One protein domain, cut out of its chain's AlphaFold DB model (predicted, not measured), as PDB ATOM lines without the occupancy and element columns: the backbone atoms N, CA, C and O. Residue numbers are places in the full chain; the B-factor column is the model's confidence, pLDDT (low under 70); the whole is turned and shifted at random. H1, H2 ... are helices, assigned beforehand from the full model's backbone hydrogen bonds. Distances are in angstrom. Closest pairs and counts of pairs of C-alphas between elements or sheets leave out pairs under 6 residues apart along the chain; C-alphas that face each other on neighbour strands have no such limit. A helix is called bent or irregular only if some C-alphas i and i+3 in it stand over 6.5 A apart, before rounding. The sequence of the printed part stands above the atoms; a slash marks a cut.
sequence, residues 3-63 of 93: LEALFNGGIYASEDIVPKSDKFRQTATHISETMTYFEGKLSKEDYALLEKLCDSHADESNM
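AT A GLANCE: This is residues 3 to 63 of the 93 residues of an uncharacterized protein of Butyricicoccus sp. BIOML-A1 (UniProt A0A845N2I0). Two long helices, H3 and H4, fold back from a tight link into an open V, near each other only toward its point, and an arm holding the two short helices H1 and H2 leads away from the other end of H3. No helix touches another, and the arm, residues 3 to 21, makes much of the length. The printed part has 61 residues with four named helices, in the order H1, H2, H3, H4, and no named strand; its class is all helix. It is extended, with a radius of gyration of the C-alphas of 16.5 A, and the C-alphas span 50 by 25 by 17 A along their three main axes.

IN THESE COORDINATES: Find C-alpha 3 at (-19.403, 11.629, 75.679), where H1 begins; this short helix takes residues 3 to 7. Go on to Ala 13, where H2 begins; it ends at Asp 16. Next look for C-alpha 22 at (-9.672, 8.564, 106.939): from there H3 runs over residues 22 to 39, 25.7 A from first to last C-alpha. H4, the longest helix with 20 residues, takes residues 44 to 63 and measures 28.5 A; it ends at C-alpha 63, at (-23.124, -6.960, 91.406). None of the helices is bent or irregular.

HOW THE PARTS SIT: Starting from the first residue, you will find H1 apart from H2, H3 and H4. H2 is apart from H3 and from H4. H3 and H4 are close but not clearly touching, with 2 pairs of C-alphas within 8 A. Their closest C-alphas are those of Glu 39 and Tyr 47, 6.1 A apart, while their centres are 15.1 A apart. They run opposite ways at a shallow tilt of 29 degrees. Along the backbone, every O i to N i+4 pair of H1, H3 and H4 is within hydrogen-bond range. H2, with 4 residues, is too short for such a pair, and its one O i to N i+3 pair is not within range.

THE WHOLE: Look at Glu 4 and Lys 41 for the two C-alphas farthest apart, 50.6 A; those of Leu 3 and Met 63, the first and last printed, are 24.6 A apart. Residues 4 to 10, 12 to 34 and 55 to 63 stand free, with no C-alpha 8 or more residues away along the chain within 10 A. The links H1 to H2, H2 to H3 and H3 to H4 are tight, and no link is long. The printed part has no cut. In this predicted model the mean pLDDT of the printed part is 94.9, the mean of H2 is 82, and no printed residue is under 70.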
ATOM      1  N   LEU A   3     -19.547  12.847  76.492       91.62
ATOM      2  CA  LEU A   3     -19.403  11.629  75.679       91.62
ATOM      3  C   LEU A   3     -17.984  11.452  75.128       91.62
ATOM      4  O   LEU A   3     -17.448  10.353  75.111       91.62
ATOM      5  N   GLU A   4     -17.367  12.549  74.707       94.88
ATOM      6  CA  GLU A   4     -15.985  12.574  74.229       94.88
ATOM      7  C   GLU A   4     -14.992  12.317  75.371       94.88
ATOM      8  O   GLU A   4     -14.019  11.592  75.191       94.88
ATOM      9  N   ALA A   5     -15.257  12.859  76.564       93.62
ATOM     10  CA  ALA A   5     -14.451  12.595  77.750       93.62
ATOM     11  C   ALA A   5     -14.576  11.132  78.203       93.62
ATOM     12  O   ALA A   5     -13.573  10.533  78.566       93.62
ATOM     13  N   LEU A   6     -15.766  10.529  78.115       89.19
ATOM     14  CA  LEU A   6     -15.950   9.090  78.331       89.19
ATOM     15  C   LEU A   6     -15.179   8.259  77.294       89.19
ATOM     16  O   LEU A   6     -14.431   7.363  77.670       89.19
ATOM     17  N   PHE A   7     -15.321   8.572  76.001       91.00
ATOM     18  CA  PHE A   7     -14.659   7.830  74.919       91.00
ATOM     19  C   PHE A   7     -13.129   7.875  75.021       91.00
ATOM     20  O   PHE A   7     -12.466   6.860  74.838       91.00
ATOM     21  N   ASN A   8     -12.571   9.040  75.355       94.56
ATOM     22  CA  ASN A   8     -11.127   9.239  75.475       94.56
ATOM     23  C   ASN A   8     -10.561   8.848  76.855       94.56
ATOM     24  O   ASN A   8      -9.386   9.097  77.110       94.56
ATOM     25  N   GLY A   9     -11.374   8.291  77.763       89.31
ATOM     26  CA  GLY A   9     -10.937   7.908  79.114       89.31
ATOM     27  C   GLY A   9     -10.673   9.081  80.067       89.31
ATOM     28  O   GLY A   9     -10.099   8.891  81.130       89.31
ATOM     29  N   GLY A  10     -11.101  10.296  79.723       91.81
ATOM     30  CA  GLY A  10     -11.035  11.469  80.603       91.81
ATOM     31  C   GLY A  10     -12.078  11.475  81.729       91.81
ATOM     32  O   GLY A  10     -12.026  12.342  82.595       91.81
ATOM     33  N   ILE A  11     -13.036  10.541  81.713       90.44
ATOM     34  CA  ILE A  11     -13.918  10.239  82.846       90.44
ATOM     35  C   ILE A  11     -13.760   8.757  83.163       90.44
ATOM     36  O   ILE A  11     -14.289   7.917  82.432       90.44
ATOM     37  N   TYR A  12     -13.078   8.445  84.267       88.00
ATOM     38  CA  TYR A  12     -12.886   7.069  84.714       88.00
ATOM     39  C   TYR A  12     -13.182   6.918  86.207       88.00
ATOM     40  O   TYR A  12     -12.316   6.754  87.062       88.00
ATOM     41  N   ALA A  13     -14.478   6.996  86.526       83.88
ATOM     42  CA  ALA A  13     -14.952   7.125  87.900       83.88
ATOM     43  C   ALA A  13     -14.512   5.982  88.831       83.88
ATOM     44  O   ALA A  13     -14.313   6.226  90.017       83.88
ATOM     45  N   SER A  14     -14.332   4.765  88.313       80.56
ATOM     46  CA  SER A  14     -13.863   3.618  89.097       80.56
ATOM     47  C   SER A  14     -12.456   3.803  89.670       80.56
ATOM     48  O   SER A  14     -12.165   3.242  90.720       80.56
ATOM     49  N   GLU A  15     -11.601   4.588  89.014       79.88
ATOM     50  CA  GLU A  15     -10.247   4.888  89.496       79.88
ATOM     51  C   GLU A  15     -10.180   6.240  90.212       79.88
ATOM     52  O   GLU A  15      -9.541   6.368  91.258       79.88
ATOM     53  N   ASP A  16     -10.884   7.245  89.691       84.94
ATOM     54  CA  ASP A  16     -10.777   8.620  90.187       84.94
ATOM     55  C   ASP A  16     -11.637   8.892  91.430       84.94
ATOM     56  O   ASP A  16     -11.323   9.764  92.255       84.94
ATOM     57  N   ILE A  17     -12.755   8.173  91.565       86.38
ATOM     58  CA  ILE A  17     -13.795   8.432  92.565       86.38
ATOM     59  C   ILE A  17     -13.791   7.316  93.609       86.38
ATOM     60  O   ILE A  17     -14.764   6.593  93.813       86.38
ATOM     61  N   VAL A  18     -12.669   7.210  94.315       85.88
ATOM     62  CA  VAL A  18     -12.537   6.362  95.504       85.88
ATOM     63  C   VAL A  18     -12.844   7.153  96.783       85.88
ATOM     64  O   VAL A  18     -12.595   8.366  96.840       85.88
ATOM     65  N   PRO A  19     -13.361   6.512  97.850       91.50
ATOM     66  CA  PRO A  19     -13.572   7.195  99.119       91.50
ATOM     67  C   PRO A  19     -12.256   7.763  99.677       91.50
ATOM     68  O   PRO A  19     -11.283   7.045  99.887       91.50
ATOM     69  N   LYS A  20     -12.229   9.070  99.961       90.88
ATOM     70  CA  LYS A  20     -11.029   9.774 100.469       90.88
ATOM     71  C   LYS A  20     -10.995   9.910 101.993       90.88
ATOM     72  O   LYS A  20     -10.124  10.588 102.531       90.88
ATOM     73  N   SER A  21     -11.967   9.325 102.689       95.25
ATOM     74  CA  SER A  21     -12.106   9.487 104.135       95.25
ATOM     75  C   SER A  21     -11.025   8.718 104.895       95.25
ATOM     76  O   SER A  21     -10.626   7.619 104.504       95.25
ATOM     77  N   ASP A  22     -10.592   9.264 106.033       96.56
ATOM     78  CA  ASP A  22      -9.672   8.564 106.939       96.56
ATOM     79  C   ASP A  22     -10.235   7.221 107.381       96.56
ATOM     80  O   ASP A  22      -9.510   6.233 107.427       96.56
ATOM     81  N   LYS A  23     -11.547   7.172 107.628       96.81
ATOM     82  CA  LYS A  23     -12.247   5.943 107.990       96.81
ATOM     83  C   LYS A  23     -12.080   4.861 106.923       96.81
ATOM     84  O   LYS A  23     -11.775   3.733 107.277       96.81
ATOM     85  N   PHE A  24     -12.236   5.195 105.638       94.38
ATOM     86  CA  PHE A  24     -12.032   4.227 104.557       94.38
ATOM     87  C   PHE A  24     -10.601   3.684 104.554       94.38
ATOM     88  O   PHE A  24     -10.410   2.471 104.525       94.38
ATOM     89  N   ARG A  25      -9.602   4.570 104.666       95.25
ATOM     90  CA  ARG A  25      -8.190   4.165 104.726       95.25
ATOM     91  C   ARG A  25      -7.903   3.264 105.925       95.25
ATOM     92  O   ARG A  25      -7.290   2.219 105.758       95.25
ATOM     93  N   GLN A  26      -8.396   3.630 107.106       97.56
ATOM     94  CA  GLN A  26      -8.250   2.831 108.327       97.56
ATOM     95  C   GLN A  26      -8.913   1.458 108.189       97.56
ATOM     96  O   GLN A  26      -8.327   0.456 108.587       97.56
ATOM     97  N   THR A  27     -10.107   1.391 107.596       96.94
ATOM     98  CA  THR A  27     -10.782   0.118 107.320       96.94
ATOM     99  C   THR A  27      -9.977  -0.740 106.344       96.94
ATOM    100  O   THR A  27      -9.793  -1.922 106.612       96.94
ATOM    101  N   ALA A  28      -9.445  -0.164 105.262       94.81
ATOM    102  CA  ALA A  28      -8.609  -0.892 104.306       94.81
ATOM    103  C   ALA A  28      -7.324  -1.435 104.957       94.81
ATOM    104  O   ALA A  28      -6.986  -2.604 104.774       94.81
ATOM    105  N   THR A  29      -6.649  -0.624 105.780       97.56
ATOM    106  CA  THR A  29      -5.490  -1.068 106.568       97.56
ATOM    107  C   THR A  29      -5.864  -2.210 107.510       97.56
ATOM    108  O   THR A  29      -5.182  -3.229 107.519       97.56
ATOM    109  N   HIS A  30      -6.975  -2.094 108.240       98.12
ATOM    110  CA  HIS A  30      -7.418  -3.131 109.171       98.12
ATOM    111  C   HIS A  30      -7.741  -4.462 108.473       98.12
ATOM    112  O   HIS A  30      -7.399  -5.527 108.991       98.12
ATOM    113  N   ILE A  31      -8.364  -4.414 107.289       97.12
ATOM    114  CA  ILE A  31      -8.594  -5.604 106.457       97.12
ATOM    115  C   ILE A  31      -7.251  -6.252 106.103       97.12
ATOM    116  O   ILE A  31      -7.074  -7.444 106.342       97.12
ATOM    117  N   SER A  32      -6.287  -5.468 105.609       97.50
ATOM    118  CA  SER A  32      -4.956  -5.974 105.249       97.50
ATOM    119  C   SER A  32      -4.231  -6.611 106.439       97.50
ATOM    120  O   SER A  32      -3.700  -7.710 106.311       97.50
ATOM    121  N   GLU A  33      -4.220  -5.954 107.601       98.44
ATOM    122  CA  GLU A  33      -3.584  -6.475 108.819       98.44
ATOM    123  C   GLU A  33      -4.234  -7.783 109.286       98.44
ATOM    124  O   GLU A  33      -3.545  -8.719 109.696       98.44
ATOM    125  N   THR A  34      -5.562  -7.870 109.183       98.31
ATOM    126  CA  THR A  34      -6.324  -9.073 109.535       98.31
ATOM    127  C   THR A  34      -6.004 -10.234 108.592       98.31
ATOM    128  O   THR A  34      -5.806 -11.357 109.058       98.31
ATOM    129  N   MET A  35      -5.887  -9.973 107.286       98.06
ATOM    130  CA  MET A  35      -5.478 -10.986 106.307       98.06
ATOM    131  C   MET A  35      -4.070 -11.513 106.606       98.06
ATOM    132  O   MET A  35      -3.896 -12.722 106.736       98.06
ATOM    133  N   THR A  36      -3.092 -10.630 106.842       98.19
ATOM    134  CA  THR A  36      -1.725 -11.032 107.220       98.19
ATOM    135  C   THR A  36      -1.693 -11.835 108.523       98.19
ATOM    136  O   THR A  36      -0.942 -12.805 108.646       98.19
ATOM    137  N   TYR A  37      -2.521 -11.474 109.510       98.31
ATOM    138  CA  TYR A  37      -2.650 -12.260 110.736       98.31
ATOM    139  C   TYR A  37      -3.131 -13.690 110.449       98.31
ATOM    140  O   TYR A  37      -2.557 -14.643 110.980       98.31
ATOM    141  N   PHE A  38      -4.157 -13.854 109.609       98.44
ATOM    142  CA  PHE A  38      -4.680 -15.176 109.263       98.44
ATOM    143  C   PHE A  38      -3.739 -15.983 108.371       98.44
ATOM    144  O   PHE A  38      -3.633 -17.192 108.572       98.44
ATOM    145  N   GLU A  39      -2.989 -15.342 107.478       97.75
ATOM    146  CA  GLU A  39      -1.951 -15.990 106.667       97.75
ATOM    147  C   GLU A  39      -0.912 -16.707 107.546       97.75
ATOM    148  O   GLU A  39      -0.514 -17.835 107.269       97.75
ATOM    149  N   GLY A  40      -0.527 -16.092 108.671       97.31
ATOM    150  CA  GLY A  40       0.406 -16.682 109.637       97.31
ATOM    151  C   GLY A  40      -0.194 -17.742 110.572       97.31
ATOM    152  O   GLY A  40       0.539 -18.326 111.375       97.31
ATOM    153  N   LYS A  41      -1.515 -17.969 110.539       98.19
ATOM    154  CA  LYS A  41      -2.229 -18.878 111.458       98.19
ATOM    155  C   LYS A  41      -2.891 -20.060 110.771       98.19
ATOM    156  O   LYS A  41      -3.000 -21.118 111.389       98.19
ATOM    157  N   LEU A  42      -3.372 -19.866 109.552       98.31
ATOM    158  CA  LEU A  42      -4.127 -20.858 108.807       98.31
ATOM    159  C   LEU A  42      -3.203 -21.776 108.006       98.31
ATOM    160  O   LEU A  42      -2.053 -21.450 107.707       98.31
ATOM    161  N   SER A  43      -3.719 -22.954 107.650       98.44
ATOM    162  CA  SER A  43      -3.088 -23.768 106.617       98.44
ATOM    163  C   SER A  43      -3.183 -23.049 105.265       98.44
ATOM    164  O   SER A  43      -4.019 -22.165 105.075       98.44
ATOM    165  N   LYS A  44      -2.358 -23.445 104.287       98.00
ATOM    166  CA  LYS A  44      -2.451 -22.885 102.926       98.00
ATOM    167  C   LYS A  44      -3.833 -23.100 102.302       98.00
ATOM    168  O   LYS A  44      -4.311 -22.240 101.576       98.00
ATOM    169  N   GLU A  45      -4.450 -24.246 102.580       98.44
ATOM    170  CA  GLU A  45      -5.770 -24.610 102.061       98.44
ATOM    171  C   GLU A  45      -6.869 -23.746 102.694       98.44
ATOM    172  O   GLU A  45      -7.701 -23.190 101.979       98.44
ATOM    173  N   ASP A  46      -6.823 -23.556 104.015       98.56
ATOM    174  CA  ASP A  46      -7.792 -22.718 104.731       98.56
ATOM    175  C   ASP A  46      -7.625 -21.230 104.400       98.56
ATOM    176  O   ASP A  46      -8.613 -20.506 104.290       98.56
ATOM    177  N   TYR A  47      -6.387 -20.761 104.212       98.50
ATOM    178  CA  TYR A  47      -6.132 -19.382 103.801       98.50
ATOM    179  C   TYR A  47      -6.649 -19.114 102.384       98.50
ATOM    180  O   TYR A  47      -7.345 -18.126 102.170       98.50
ATOM    181  N   ALA A  48      -6.426 -20.033 101.439       98.38
ATOM    182  CA  ALA A  48      -6.992 -19.920 100.095       98.38
ATOM    183  C   ALA A  48      -8.534 -19.917 100.108       98.38
ATOM    184  O   ALA A  48      -9.173 -19.239  99.301       98.38
ATOM    185  N   LEU A  49      -9.158 -20.652 101.038       98.56
ATOM    186  CA  LEU A  49     -10.607 -20.598 101.241       98.56
ATOM    187  C   LEU A  49     -11.060 -19.228 101.775       98.56
ATOM    188  O   LEU A  49     -12.095 -18.726 101.333       98.56
ATOM    189  N   LEU A  50     -10.298 -18.620 102.690       98.38
ATOM    190  CA  LEU A  50     -10.553 -17.265 103.188       98.38
ATOM    191  C   LEU A  50     -10.431 -16.219 102.071       98.38
ATOM    192  O   LEU A  50     -11.327 -15.390 101.934       98.38
ATOM    193  N   GLU A  51      -9.385 -16.284 101.243       98.12
ATOM    194  CA  GLU A  51      -9.227 -15.397 100.080       98.12
ATOM    195  C   GLU A  51     -10.434 -15.506  99.145       98.12
ATOM    196  O   GLU A  51     -11.072 -14.505  98.825       98.12
ATOM    197  N   LYS A  52     -10.851 -16.735  98.820       98.44
ATOM    198  CA  LYS A  52     -12.027 -16.971  97.977       98.44
ATOM    199  C   LYS A  52     -13.329 -16.444  98.593       98.44
ATOM    200  O   LYS A  52     -14.228 -16.019  97.862       98.44
ATOM    201  N   LEU A  53     -13.467 -16.489  99.919       98.19
ATOM    202  CA  LEU A  53     -14.606 -15.890 100.618       98.19
ATOM    203  C   LEU A  53     -14.596 -14.360 100.475       98.19
ATOM    204  O   LEU A  53     -15.646 -13.778 100.200       98.19
ATOM    205  N   CYS A  54     -13.434 -13.721 100.630       97.50
ATOM    206  CA  CYS A  54     -13.273 -12.284 100.407       97.50
ATOM    207  C   CYS A  54     -13.607 -11.895  98.960       97.50
ATOM    208  O   CYS A  54     -14.374 -10.954  98.760       97.50
ATOM    209  N   ASP A  55     -13.122 -12.657  97.977       97.94
ATOM    210  CA  ASP A  55     -13.438 -12.451  96.559       97.94
ATOM    211  C   ASP A  55     -14.946 -12.569  96.302       97.94
ATOM    212  O   ASP A  55     -15.548 -11.691  95.692       97.94
ATOM    213  N   SER A  56     -15.591 -13.602  96.855       98.31
ATOM    214  CA  SER A  56     -17.038 -13.814  96.699       98.31
ATOM    215  C   SER A  56     -17.861 -12.655  97.276       98.31
ATOM    216  O   SER A  56     -18.886 -12.274  96.712       98.31
ATOM    217  N   HIS A  57     -17.420 -12.075  98.397       97.62
ATOM    218  CA  HIS A  57     -18.046 -10.882  98.966       97.62
ATOM    219  C   HIS A  57     -17.827  -9.635  98.104       97.62
ATOM    220  O   HIS A  57     -18.747  -8.827  97.963       97.62
ATOM    221  N   ALA A  58     -16.635  -9.473  97.524       95.56
ATOM    222  CA  ALA A  58     -16.349  -8.377  96.606       95.56
ATOM    223  C   ALA A  58     -17.209  -8.475  95.336       95.56
ATOM    224  O   ALA A  58     -17.784  -7.474  94.912       95.56
ATOM    225  N   ASP A  59     -17.365  -9.679  94.781       97.69
ATOM    226  CA  ASP A  59     -18.222  -9.945  93.626       97.69
ATOM    227  C   ASP A  59     -19.691  -9.620  93.923       97.69
ATOM    228  O   ASP A  59     -20.323  -8.878  93.170       97.69
ATOM    229  N   GLU A  60     -20.227 -10.107  95.046       98.19
ATOM    230  CA  GLU A  60     -21.600  -9.804  95.471       98.19
ATOM    231  C   GLU A  60     -21.820  -8.292  95.634       98.19
ATOM    232  O   GLU A  60     -22.786  -7.741  95.098       98.19
ATOM    233  N   SER A  61     -20.880  -7.601  96.287       95.25
ATOM    234  CA  SER A  61     -20.932  -6.145  96.450       95.25
ATOM    235  C   SER A  61     -20.876  -5.418  95.106       95.25
ATOM    236  O   SER A  61     -21.619  -4.459  94.894       95.25
ATOM    237  N   ASN A  62     -20.044  -5.877  94.168       94.75
ATOM    238  CA  ASN A  62     -19.944  -5.298  92.829       94.75
ATOM    239  C   ASN A  62     -21.235  -5.488  92.025       94.75
ATOM    240  O   ASN A  62     -21.722  -4.525  91.432       94.75
ATOM    241  N   MET A  63     -21.833  -6.683  92.052       97.62
ATOM    242  CA  MET A  63     -23.124  -6.960  91.406       97.62
ATOM    243  C   MET A  63     -24.241  -6.070  91.967       97.62
ATOM    244  O   MET A  63     -25.044  -5.510  91.210       97.62
TER     245      MET A  63